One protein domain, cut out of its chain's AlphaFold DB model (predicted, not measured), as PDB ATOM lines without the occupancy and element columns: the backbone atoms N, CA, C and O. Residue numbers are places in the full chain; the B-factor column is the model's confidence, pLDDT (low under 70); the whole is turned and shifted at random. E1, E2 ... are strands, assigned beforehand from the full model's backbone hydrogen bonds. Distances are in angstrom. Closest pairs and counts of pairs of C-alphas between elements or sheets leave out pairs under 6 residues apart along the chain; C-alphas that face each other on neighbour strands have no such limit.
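Overview. This is residues 255 to 351 of the 486 residues of the protein "Leucine rich repeat-containing protein" of Porphyromonadaceae bacterium KH3CP3RA (UniProt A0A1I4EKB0). With little regular structure, the chain winds in stacked turns: E3, E6 and residues 329 to 330 run parallel along one wall, E4, E7 and residues 343 to 344 along another. E1, E2 and E5 extend the first wall into a mixed, curled sheet, order E1 E2 E3 E6 E5. The 97 printed residues, with seven named strands, E1 to E7, holding 35, are all strand and compact: radius of gyration of the C-alphas 12.3 A, spans 36 by 30 by 21 A.

Along the chain. E6, residues 300 to 307, is 20.0 A long; E2, 266 to 272, 18.3 A. E1, 261 to 263, begins at (252.928, 410.564, 314.887). E3 is 275 to 278, E5 294 to 297, E4 287 to 290. E7, 318 to 322, ends at (242.848, 412.413, 297.563).

Arrangement. In this folded sheet, bent back on itself, E1 E2 face E6 E5, with E3 as hinge. E3 and E6 are parallel; N 276 and O 303 are 2.9 A apart. E4 and E7 are parallel; N 322 and O 289 are 2.9 A apart.

Size, cuts and confidence. The printed part has no cut. Residues 255 to 258 are under pLDDT 70.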
ATOM      1  N   ARG A 255     250.815 427.209 316.016       38.88
ATOM      2  CA  ARG A 255     251.449 425.922 316.259       38.88
ATOM      3  C   ARG A 255     250.548 424.866 315.619       38.88
ATOM      4  O   ARG A 255     249.342 424.930 315.845       38.88
ATOM      5  N   PRO A 256     251.086 423.896 314.864       43.88
ATOM      6  CA  PRO A 256     250.298 422.729 314.492       43.88
ATOM      7  C   PRO A 256     249.663 422.139 315.760       43.88
ATOM      8  O   PRO A 256     250.321 422.101 316.808       43.88
ATOM      9  N   GLU A 257     248.397 421.711 315.695       51.38
ATOM     10  CA  GLU A 257     247.861 420.847 316.752       51.38
ATOM     11  C   GLU A 257     248.873 419.715 316.971       51.38
ATOM     12  O   GLU A 257     249.416 419.212 315.979       51.38
ATOM     13  N   PRO A 258     249.183 419.335 318.228       62.75
ATOM     14  CA  PRO A 258     250.141 418.270 318.466       62.75
ATOM     15  C   PRO A 258     249.669 417.032 317.699       62.75
ATOM     16  O   PRO A 258     248.575 416.517 317.934       62.75
ATOM     17  N   HIS A 259     250.470 416.634 316.717       80.81
ATOM     18  CA  HIS A 259     250.358 415.338 316.082       80.81
ATOM     19  C   HIS A 259     251.017 414.327 317.007       80.81
ATOM     20  O   HIS A 259     252.021 414.628 317.655       80.81
ATOM     21  N   ASP A 260     250.453 413.133 317.062       91.50
ATOM     22  CA  ASP A 260     251.009 412.049 317.858       91.50
ATOM     23  C   ASP A 260     252.106 411.316 317.081       91.50
ATOM     24  O   ASP A 260     253.090 410.867 317.666       91.50
ATOM     25  N   PHE A 261     251.953 411.210 315.758       94.44
ATOM     26  CA  PHE A 261     252.928 410.564 314.887       94.44
ATOM     27  C   PHE A 261     252.801 411.019 313.428       94.44
ATOM     28  O   PHE A 261     251.848 411.701 313.043       94.44
ATOM     29  N   GLU A 262     253.783 410.632 312.618       95.62
ATOM     30  CA  GLU A 262     253.865 410.922 311.190       95.62
ATOM     31  C   GLU A 262     254.192 409.638 310.422       95.62
ATOM     32  O   GLU A 262     254.998 408.825 310.881       95.62
ATOM     33  N   VAL A 263     253.530 409.448 309.279       96.62
ATOM     34  CA  VAL A 263     253.816 408.377 308.315       96.62
ATOM     35  C   VAL A 263     253.669 408.956 306.913       96.62
ATOM     36  O   VAL A 263     252.644 409.566 306.603       96.62
ATOM     37  N   ASP A 264     254.688 408.752 306.078       94.88
ATOM     38  CA  ASP A 264     254.739 409.192 304.678       94.88
ATOM     39  C   ASP A 264     254.432 410.691 304.484       94.88
ATOM     40  O   ASP A 264     253.748 411.095 303.540       94.88
ATOM     41  N   GLY A 265     254.917 411.540 305.394       94.19
ATOM     42  CA  GLY A 265     254.705 412.987 305.356       94.19
ATOM     43  C   GLY A 265     253.303 413.440 305.777       94.19
ATOM     44  O   GLY A 265     252.990 414.627 305.655       94.19
ATOM     45  N   ILE A 266     252.458 412.529 306.271       97.50
ATOM     46  CA  ILE A 266     251.125 412.829 306.804       97.50
ATOM     47  C   ILE A 266     251.144 412.707 308.322       97.50
ATOM     48  O   ILE A 266     251.650 411.739 308.884       97.50
ATOM     49  N   TYR A 267     250.575 413.710 308.983       96.94
ATOM     50  CA  TYR A 267     250.582 413.843 310.430       96.94
ATOM     51  C   TYR A 267     249.245 413.391 310.996       96.94
ATOM     52  O   TYR A 267     248.188 413.788 310.498       96.94
ATOM     53  N   TYR A 268     249.291 412.590 312.057       97.44
ATOM     54  CA  TYR A 268     248.118 411.938 312.622       97.44
ATOM     55  C   TYR A 268     247.966 412.205 314.115       97.44
ATOM     56  O   TYR A 268     248.941 412.420 314.834       97.44
ATOM     57  N   LYS A 269     246.719 412.150 314.580       95.44
ATOM     58  CA  LYS A 269     246.331 412.202 315.991       95.44
ATOM     59  C   LYS A 269     245.456 411.000 316.328       95.44
ATOM     60  O   LYS A 269     244.547 410.662 315.560       95.44
ATOM     61  N   PHE A 270     245.702 410.358 317.463       94.62
ATOM     62  CA  PHE A 270     244.867 409.277 317.969       94.62
ATOM     63  C   PHE A 270     243.496 409.814 318.385       94.62
ATOM     64  O   PHE A 270     243.381 410.803 319.109       94.62
ATOM     65  N   MET A 271     242.439 409.140 317.933       91.12
ATOM     66  CA  MET A 271     241.057 409.485 318.277       91.12
ATOM     67  C   MET A 271     240.476 408.496 319.288       91.12
ATOM     68  O   MET A 271     239.893 408.885 320.297       91.12
ATOM     69  N   ASN A 272     240.623 407.204 319.001       87.06
ATOM     70  CA  ASN A 272     240.255 406.084 319.863       87.06
ATOM     71  C   ASN A 272     241.172 404.890 319.532       87.06
ATOM     72  O   ASN A 272     242.065 405.027 318.701       87.06
ATOM     73  N   ASN A 273     240.954 403.729 320.160       80.44
ATOM     74  CA  ASN A 273     241.893 402.600 320.113       80.44
ATOM     75  C   ASN A 273     242.338 402.174 318.701       80.44
ATOM     76  O   ASN A 273     243.470 401.720 318.565       80.44
ATOM     77  N   ASN A 274     241.496 402.343 317.671       91.88
ATOM     78  CA  ASN A 274     241.796 401.875 316.313       91.88
ATOM     79  C   ASN A 274     241.687 402.970 315.241       91.88
ATOM     80  O   ASN A 274     241.956 402.693 314.075       91.88
ATOM     81  N   ASN A 275     241.301 404.197 315.603       96.88
ATOM     82  CA  ASN A 275     241.077 405.270 314.641       96.88
ATOM     83  C   ASN A 275     242.033 406.432 314.857       96.88
ATOM     84  O   ASN A 275     242.275 406.874 315.987       96.88
ATOM     85  N   VAL A 276     242.469 406.996 313.740       97.62
ATOM     86  CA  VAL A 276     243.279 408.207 313.700       97.62
ATOM     87  C   VAL A 276     242.640 409.258 312.805       97.62
ATOM     88  O   VAL A 276     241.787 408.975 311.952       97.62
ATOM     89  N   GLU A 277     243.058 410.490 313.039       97.44
ATOM     90  CA  GLU A 277     242.659 411.682 312.307       97.44
ATOM     91  C   GLU A 277     243.889 412.339 311.683       97.44
ATOM     92  O   GLU A 277     244.924 412.439 312.340       97.44
ATOM     93  N   VAL A 278     243.767 412.823 310.444       98.12
ATOM     94  CA  VAL A 278     244.806 413.659 309.821       98.12
ATOM     95  C   VAL A 278     244.816 415.034 310.483       98.12
ATOM     96  O   VAL A 278     243.767 415.667 310.596       98.12
ATOM     97  N   THR A 279     245.984 415.524 310.879       95.56
ATOM     98  CA  THR A 279     246.167 416.833 311.520       95.56
ATOM     99  C   THR A 279     247.142 417.715 310.739       95.56
ATOM    100  O   THR A 279     247.688 417.316 309.709       95.56
ATOM    101  N   SER A 280     247.342 418.940 311.216       88.12
ATOM    102  CA  SER A 280     248.241 419.931 310.632       88.12
ATOM    103  C   SER A 280     249.688 419.456 310.561       88.12
ATOM    104  O   SER A 280     250.241 418.974 311.550       88.12
ATOM    105  N   SER A 281     250.316 419.681 309.407       85.50
ATOM    106  CA  SER A 281     251.759 419.527 309.226       85.50
ATOM    107  C   SER A 281     252.519 420.752 309.764       85.50
ATOM    108  O   SER A 281     252.096 421.880 309.499       85.50
ATOM    109  N   PRO A 282     253.679 420.580 310.429       79.94
ATOM    110  CA  PRO A 282     254.561 421.686 310.816       79.94
ATOM    111  C   PRO A 282     255.041 422.560 309.651       79.94
ATOM    112  O   PRO A 282     255.340 423.732 309.861       79.94
ATOM    113  N   ASN A 283     255.108 422.005 308.437       82.88
ATOM    114  CA  ASN A 283     255.631 422.690 307.251       82.88
ATOM    115  C   ASN A 283     254.544 423.039 306.222       82.88
ATOM    116  O   ASN A 283     254.879 423.479 305.124       82.88
ATOM    117  N   CYS A 284     253.264 422.865 306.578       85.19
ATOM    118  CA  CYS A 284     252.137 422.800 305.644       85.19
ATOM    119  C   CYS A 284     252.249 421.651 304.626       85.19
ATOM    120  O   CYS A 284     253.320 421.245 304.181       85.19
ATOM    121  N   TYR A 285     251.096 421.133 304.225       91.50
ATOM    122  CA  TYR A 285     250.998 420.193 303.119       91.50
ATOM    123  C   TYR A 285     251.200 420.911 301.778       91.50
ATOM    124  O   TYR A 285     250.830 422.077 301.621       91.50
ATOM    125  N   ASN A 286     251.780 420.219 300.797       93.06
ATOM    126  CA  ASN A 286     252.143 420.803 299.507       93.06
ATOM    127  C   ASN A 286     251.924 419.803 298.361       93.06
ATOM    128  O   ASN A 286     251.979 418.593 298.573       93.06
ATOM    129  N   GLY A 287     251.700 420.300 297.143       95.31
ATOM    130  CA  GLY A 287     251.524 419.469 295.956       95.31
ATOM    131  C   GLY A 287     250.255 418.621 296.023       95.31
ATOM    132  O   GLY A 287     249.167 419.149 296.258       95.31
ATOM    133  N   ILE A 288     250.388 417.322 295.764       96.19
ATOM    134  CA  ILE A 288     249.289 416.353 295.828       96.19
ATOM    135  C   ILE A 288     249.462 415.528 297.100       96.19
ATOM    136  O   ILE A 288     250.491 414.878 297.271       96.19
ATOM    137  N   VAL A 289     248.443 415.511 297.961       97.25
ATOM    138  CA  VAL A 289     248.428 414.666 299.163       97.25
ATOM    139  C   VAL A 289     247.422 413.540 298.991       97.25
ATOM    140  O   VAL A 289     246.244 413.786 298.736       97.25
ATOM    141  N   SER A 290     247.879 412.300 299.157       97.75
ATOM    142  CA  SER A 290     247.024 411.113 299.139       97.75
ATOM    143  C   SER A 290     246.885 410.554 300.546       97.75
ATOM    144  O   SER A 290     247.801 409.907 301.045       97.75
ATOM    145  N   VAL A 291     245.739 410.796 301.181       98.19
ATOM    146  CA  VAL A 291     245.462 410.282 302.525       98.19
ATOM    147  C   VAL A 291     245.134 408.785 302.422       98.19
ATOM    148  O   VAL A 291     244.219 408.417 301.681       98.19
ATOM    149  N   PRO A 292     245.855 407.893 303.122       98.06
ATOM    150  CA  PRO A 292     245.551 406.470 303.090       98.06
ATOM    151  C   PRO A 292     244.323 406.167 303.959       98.06
ATOM    152  O   PRO A 292     244.045 406.874 304.922       98.06
ATOM    153  N   GLY A 293     243.563 405.119 303.626       97.94
ATOM    154  CA  GLY A 293     242.413 404.697 304.443       97.94
ATOM    155  C   GLY A 293     242.809 404.018 305.756       97.94
ATOM    156  O   GLY A 293     242.048 404.023 306.721       97.94
ATOM    157  N   GLU A 294     244.023 403.477 305.799       98.00
ATOM    158  CA  GLU A 294     244.641 402.833 306.952       98.00
ATOM    159  C   GLU A 294     246.115 403.235 307.026       98.00
ATOM    160  O   GLU A 294     246.754 403.444 305.996       98.00
ATOM    161  N   VAL A 295     246.666 403.325 308.233       97.75
ATOM    162  CA  VAL A 295     248.075 403.660 308.464       97.75
ATOM    163  C   VAL A 295     248.680 402.698 309.483       97.75
ATOM    164  O   VAL A 295     248.066 402.406 310.508       97.75
ATOM    165  N   ASN A 296     249.879 402.184 309.203       97.06
ATOM    166  CA  ASN A 296     250.622 401.335 310.135       97.06
ATOM    167  C   ASN A 296     251.604 402.189 310.938       97.06
ATOM    168  O   ASN A 296     252.477 402.835 310.362       97.06
ATOM    169  N   PHE A 297     251.478 402.160 312.262       95.75
ATOM    170  CA  PHE A 297     252.406 402.813 313.173       95.75
ATOM    171  C   PHE A 297     252.814 401.837 314.279       95.75
ATOM    172  O   PHE A 297     251.971 401.292 314.990       95.75
ATOM    173  N   ASN A 298     254.121 401.589 314.413       94.69
ATOM    174  CA  ASN A 298     254.701 400.647 315.382       94.69
ATOM    175  C   ASN A 298     254.091 399.228 315.344       94.69
ATOM    176  O   ASN A 298     253.963 398.570 316.376       94.69
ATOM    177  N   GLY A 299     253.721 398.742 314.153       94.50
ATOM    178  CA  GLY A 299     253.156 397.402 313.967       94.50
ATOM    179  C   GLY A 299     251.658 397.298 314.260       94.50
ATOM    180  O   GLY A 299     251.103 396.204 314.156       94.50
ATOM    181  N   VAL A 300     250.997 398.410 314.590       94.69
ATOM    182  CA  VAL A 300     249.543 398.500 314.757       94.69
ATOM    183  C   VAL A 300     248.951 399.243 313.563       94.69
ATOM    184  O   VAL A 300     249.447 400.296 313.167       94.69
ATOM    185  N   VAL A 301     247.888 398.688 312.982       96.69
ATOM    186  CA  VAL A 301     247.151 399.309 311.875       96.69
ATOM    187  C   VAL A 301     245.985 400.115 312.437       96.69
ATOM    188  O   VAL A 301     245.163 399.581 313.182       96.69
ATOM    189  N   TYR A 302     245.911 401.386 312.056       97.94
ATOM    190  CA  TYR A 302     244.847 402.311 312.430       97.94
ATOM    191  C   TYR A 302     244.024 402.703 311.203       97.94
ATOM    192  O   TYR A 302     244.589 403.008 310.154       97.94
ATOM    193  N   SER A 303     242.701 402.769 311.333       98.06
ATOM    194  CA  SER A 303     241.825 403.331 310.300       98.06
ATOM    195  C   SER A 303     241.891 404.861 310.322       98.06
ATOM    196  O   SER A 303     241.683 405.492 311.364       98.06
ATOM    197  N   VAL A 304     242.116 405.484 309.168       98.44
ATOM    198  CA  VAL A 304     242.054 406.945 309.015       98.44
ATOM    199  C   VAL A 304     240.607 407.334 308.742       98.44
ATOM    200  O   VAL A 304     240.048 407.003 307.694       98.44
ATOM    201  N   THR A 305     239.974 408.007 309.703       97.81
ATOM    202  CA  THR A 305     238.506 408.183 309.704       97.81
ATOM    203  C   THR A 305     238.035 409.630 309.647       97.81
ATOM    204  O   THR A 305     236.856 409.876 309.374       97.81
ATOM    205  N   SER A 306     238.925 410.599 309.860       97.75
ATOM    206  CA  SER A 306     238.580 412.016 309.769       97.75
ATOM    207  C   SER A 306     239.751 412.909 309.373       97.75
ATOM    208  O   SER A 306     240.920 412.543 309.505       97.75
ATOM    209  N   ILE A 307     239.398 414.101 308.893       98.06
ATOM    210  CA  ILE A 307     240.309 415.227 308.703       98.06
ATOM    211  C   ILE A 307     240.076 416.232 309.833       98.06
ATOM    212  O   ILE A 307     238.946 416.687 310.044       98.06
ATOM    213  N   GLY A 308     241.151 416.550 310.551       95.31
ATOM    214  CA  GLY A 308     241.185 417.430 311.709       95.31
ATOM    215  C   GLY A 308     240.804 418.871 311.401       95.31
ATOM    216  O   GLY A 308     240.870 419.330 310.259       95.31
ATOM    217  N   GLY A 309     240.391 419.592 312.446       91.00
ATOM    218  CA  GLY A 309     240.062 421.007 312.316       91.00
ATOM    219  C   GLY A 309     241.315 421.784 311.931       91.00
ATOM    220  O   GLY A 309     242.332 421.669 312.608       91.00
ATOM    221  N   GLY A 310     241.273 422.511 310.815       85.00
ATOM    222  CA  GLY A 310     242.452 423.204 310.291       85.00
ATOM    223  C   GLY A 310     243.605 422.299 309.835       85.00
ATOM    224  O   GLY A 310     244.724 422.788 309.716       85.00
ATOM    225  N   ALA A 311     243.387 421.005 309.564       92.06
ATOM    226  CA  ALA A 311     244.477 420.088 309.196       92.06
ATOM    227  C   ALA A 311     245.294 420.549 307.969       92.06
ATOM    228  O   ALA A 311     246.497 420.331 307.908       92.06
ATOM    229  N   PHE A 312     244.669 421.228 307.011       94.12
ATOM    230  CA  PHE A 312     245.317 421.800 305.832       94.12
ATOM    231  C   PHE A 312     245.210 423.332 305.803       94.12
ATOM    232  O   PHE A 312     245.369 423.943 304.749       94.12
ATOM    233  N   ILE A 313     244.949 423.986 306.941       88.50
ATOM    234  CA  ILE A 313     244.793 425.444 306.983       88.50
ATOM    235  C   ILE A 313     246.023 426.151 306.396       88.50
ATOM    236  O   ILE A 313     247.163 425.842 306.737       88.50
ATOM    237  N   GLY A 314     245.796 427.096 305.485       83.12
ATOM    238  CA  GLY A 314     246.844 427.923 304.890       83.12
ATOM    239  C   GLY A 314     247.865 427.165 304.038       83.12
ATOM    240  O   GLY A 314     248.875 427.762 303.665       83.12
ATOM    241  N   CYS A 315     247.621 425.892 303.702       87.00
ATOM    242  CA  CYS A 315     248.497 425.083 302.854       87.00
ATOM    243  C   CYS A 315     248.444 425.582 301.399       87.00
ATOM    244  O   CYS A 315     247.813 424.995 300.525       87.00
ATOM    245  N   SER A 316     249.090 426.718 301.138       87.00
ATOM    246  CA  SER A 316     248.979 427.473 299.887       87.00
ATOM    247  C   SER A 316     249.597 426.772 298.682       87.00
ATOM    248  O   SER A 316     249.237 427.108 297.558       87.00
ATOM    249  N   GLY A 317     250.488 425.803 298.895       86.69
ATOM    250  CA  GLY A 317     251.051 424.956 297.841       86.69
ATOM    251  C   GLY A 317     250.261 423.666 297.578       86.69
ATOM    252  O   GLY A 317     250.572 422.934 296.640       86.69
ATOM    253  N   LEU A 318     249.233 423.367 298.376       95.25
ATOM    254  CA  LEU A 318     248.381 422.199 298.174       95.25
ATOM    255  C   LEU A 318     247.517 422.390 296.925       95.25
ATOM    256  O   LEU A 318     246.718 423.318 296.856       95.25
ATOM    257  N   THR A 319     247.680 421.502 295.950       96.12
ATOM    258  CA  THR A 319     246.981 421.551 294.652       96.12
ATOM    259  C   THR A 319     245.848 420.536 294.551       96.12
ATOM    260  O   THR A 319     244.839 420.805 293.900       96.12
ATOM    261  N   SER A 320     245.986 419.386 295.221       95.94
ATOM    262  CA  SER A 320     244.990 418.312 295.238       95.94
ATOM    263  C   SER A 320     245.085 417.490 296.519       95.94
ATOM    264  O   SER A 320     246.175 417.263 297.049       95.94
ATOM    265  N   VAL A 321     243.938 416.985 296.976       96.75
ATOM    266  CA  VAL A 321     243.835 416.057 298.107       96.75
ATOM    267  C   VAL A 321     242.985 414.867 297.697       96.75
ATOM    268  O   VAL A 321     241.831 415.026 297.298       96.75
ATOM    269  N   ILE A 322     243.550 413.670 297.813       97.25
ATOM    270  CA  ILE A 322     242.848 412.413 297.563       97.25
ATOM    271  C   ILE A 322     242.428 411.853 298.920       97.25
ATOM    272  O   ILE A 322     243.274 411.477 299.732       97.25
ATOM    273  N   LEU A 323     241.116 411.841 299.168       97.69
ATOM    274  CA  LEU A 323     240.524 411.341 300.406       97.69
ATOM    275  C   LEU A 323     239.976 409.915 300.214       97.69
ATOM    276  O   LEU A 323     239.259 409.664 299.240       97.69
ATOM    277  N   PRO A 324     240.254 408.983 301.141       97.31
ATOM    278  CA  PRO A 324     239.718 407.632 301.087       97.31
ATOM    279  C   PRO A 324     238.256 407.608 301.559       97.31
ATOM    280  O   PRO A 324     237.807 408.471 302.315       97.31
ATOM    281  N   GLN A 325     237.507 406.572 301.167       95.56
ATOM    282  CA  GLN A 325     236.103 406.398 301.581       95.56
ATOM    283  C   GLN A 325     235.937 406.085 303.081       95.56
ATOM    284  O   GLN A 325     234.825 406.117 303.594       95.56
ATOM    285  N   SER A 326     237.026 405.799 303.803       97.00
ATOM    286  CA  SER A 326     237.011 405.646 305.262       97.00
ATOM    287  C   SER A 326     236.795 406.974 306.003       97.00
ATOM    288  O   SER A 326     236.429 406.960 307.179       97.00
ATOM    289  N   ILE A 327     236.985 408.126 305.341       98.12
ATOM    290  CA  ILE A 327     236.759 409.444 305.944       98.12
ATOM    291  C   ILE A 327     235.264 409.675 306.142       98.12
ATOM    292  O   ILE A 327     234.511 409.852 305.193       98.12
ATOM    293  N   THR A 328     234.835 409.744 307.394       96.62
ATOM    294  CA  THR A 328     233.437 410.006 307.776       96.62
ATOM    295  C   THR A 328     233.198 411.461 308.172       96.62
ATOM    296  O   THR A 328     232.056 411.919 308.222       96.62
ATOM    297  N   ARG A 329     234.271 412.213 308.454       96.69
ATOM    298  CA  ARG A 329     234.182 413.593 308.938       96.69
ATOM    299  C   ARG A 329     235.332 414.458 308.435       96.69
ATOM    300  O   ARG A 329     236.495 414.087 308.558       96.69
ATOM    301  N   ILE A 330     234.991 415.650 307.959       97.62
ATOM    302  CA  ILE A 330     235.926 416.744 307.683       97.62
ATOM    303  C   ILE A 330     235.549 417.869 308.646       97.62
ATOM    304  O   ILE A 330     234.433 418.379 308.579       97.62
ATOM    305  N   LYS A 331     236.420 418.174 309.610       95.31
ATOM    306  CA  LYS A 331     236.136 419.140 310.684       95.31
ATOM    307  C   LYS A 331     236.241 420.602 310.196       95.31
ATOM    308  O   LYS A 331     236.778 420.840 309.114       95.31
ATOM    309  N   PRO A 332     235.743 421.581 310.981       92.88
ATOM    310  CA  PRO A 332     235.805 422.997 310.623       92.88
ATOM    311  C   PRO A 332     237.199 423.471 310.203       92.88
ATOM    312  O   PRO A 332     238.210 423.015 310.742       92.88
ATOM    313  N   TYR A 333     237.245 424.401 309.250       90.81
ATOM    314  CA  TYR A 333     238.475 425.025 308.737       90.81
ATOM    315  C   TYR A 333     239.479 424.074 308.055       90.81
ATOM    316  O   TYR A 333     240.587 424.504 307.742       90.81
ATOM    317  N   ALA A 334     239.137 422.796 307.825       92.94
ATOM    318  CA  ALA A 334     240.083 421.765 307.384       92.94
ATOM    319  C   ALA A 334     240.934 422.157 306.167       92.94
ATOM    320  O   ALA A 334     242.119 421.864 306.190       92.94
ATOM    321  N   PHE A 335     240.376 422.835 305.160       95.81
ATOM    322  CA  PHE A 335     241.086 423.292 303.956       95.81
ATOM    323  C   PHE A 335     241.063 424.821 303.803       95.81
ATOM    324  O   PHE A 335     241.278 425.347 302.712       95.81
ATOM    325  N   MET A 336     240.809 425.562 304.886       90.81
ATOM    326  CA  MET A 336     240.720 427.019 304.829       90.81
ATOM    327  C   MET A 336     242.032 427.633 304.308       90.81
ATOM    328  O   MET A 336     243.115 427.251 304.738       90.81
ATOM    329  N   LEU A 337     241.948 428.603 303.394       89.50
ATOM    330  CA  LEU A 337     243.066 429.309 302.753       89.50
ATOM    331  C   LEU A 337     244.021 428.409 301.938       89.50
ATOM    332  O   LEU A 337     245.154 428.814 301.655       89.50
ATOM    333  N   CYS A 338     243.577 427.226 301.495       88.94
ATOM    334  CA  CYS A 338     244.279 426.420 300.486       88.94
ATOM    335  C   CYS A 338     244.158 427.066 299.094       88.94
ATOM    336  O   CYS A 338     243.447 426.581 298.216       88.94
ATOM    337  N   ASN A 339     244.838 428.198 298.889       88.69
ATOM    338  CA  ASN A 339     244.663 429.043 297.701       88.69
ATOM    339  C   ASN A 339     244.916 428.320 296.368       88.69
ATOM    340  O   ASN A 339     244.314 428.717 295.375       88.69
ATOM    341  N   SER A 340     245.779 427.296 296.343       93.88
ATOM    342  CA  SER A 340     246.117 426.539 295.127       93.88
ATOM    343  C   SER A 340     245.291 425.269 294.921       93.88
ATOM    344  O   SER A 340     245.474 424.615 293.898       93.88
ATOM    345  N   LEU A 341     244.392 424.914 295.845       96.44
ATOM    346  CA  LEU A 341     243.588 423.698 295.733       96.44
ATOM    347  C   LEU A 341     242.613 423.849 294.567       96.44
ATOM    348  O   LEU A 341     241.709 424.677 294.625       96.44
ATOM    349  N   GLU A 342     242.797 423.059 293.509       94.94
ATOM    350  CA  GLU A 342     241.999 423.199 292.284       94.94
ATOM    351  C   GLU A 342     240.736 422.342 292.288       94.94
ATOM    352  O   GLU A 342     239.710 422.722 291.717       94.94
ATOM    353  N   SER A 343     240.818 421.171 292.919       89.50
ATOM    354  CA  SER A 343     239.720 420.218 293.028       89.50
ATOM    355  C   SER A 343     239.887 419.348 294.268       89.50
ATOM    356  O   SER A 343     240.997 419.092 294.735       89.50
ATOM    357  N   ILE A 344     238.760 418.887 294.798       94.25
ATOM    358  CA  ILE A 344     238.697 417.910 295.877       94.25
ATOM    359  C   ILE A 344     237.403 417.114 295.735       94.25
ATOM    360  O   ILE A 344     236.353 417.665 295.404       94.25
ATOM    361  N   ILE A 345     237.483 415.809 295.982       95.25
ATOM    362  CA  ILE A 345     236.318 414.929 296.021       95.25
ATOM    363  C   ILE A 345     235.990 414.669 297.488       95.25
ATOM    364  O   ILE A 345     236.794 414.084 298.214       95.25
ATOM    365  N   ILE A 346     234.810 415.109 297.928       96.44
ATOM    366  CA  ILE A 346     234.301 414.804 299.266       96.44
ATOM    367  C   ILE A 346     233.788 413.353 299.256       96.44
ATOM    368  O   ILE A 346     232.950 413.023 298.416       96.44
ATOM    369  N   PRO A 347     234.250 412.475 300.163       96.44
ATOM    370  CA  PRO A 347     233.748 411.104 300.247       96.44
ATOM    371  C   PRO A 347     232.250 411.034 300.580       96.44
ATOM    372  O   PRO A 347     231.753 411.814 301.392       96.44
ATOM    373  N   ASN A 348     231.539 410.045 300.020       95.69
ATOM    374  CA  ASN A 348     230.090 409.849 300.228       95.69
ATOM    375  C   ASN A 348     229.724 409.457 301.673       95.69
ATOM    376  O   ASN A 348     228.559 409.431 302.055       95.69
ATOM    377  N   SER A 349     230.714 409.112 302.488       95.94
ATOM    378  CA  SER A 349     230.590 408.860 303.924       95.94
ATOM    379  C   SER A 349     230.489 410.144 304.756       95.94
ATOM    380  O   SER A 349     230.089 410.082 305.918       95.94
ATOM    381  N   VAL A 350     230.833 411.309 304.193       96.69
ATOM    382  CA  VAL A 350     230.722 412.611 304.868       96.69
ATOM    383  C   VAL A 350     229.290 413.130 304.749       96.69
ATOM    384  O   VAL A 350     228.724 413.150 303.662       96.69
ATOM    385  N   THR A 351     228.697 413.583 305.856       93.31
ATOM    386  CA  THR A 351     227.267 413.958 305.917       93.31
ATOM    387  C   THR A 351     226.996 415.461 306.012       93.31
ATOM    388  O   THR A 351     225.848 415.906 305.877       93.31
TER     389      THR A 351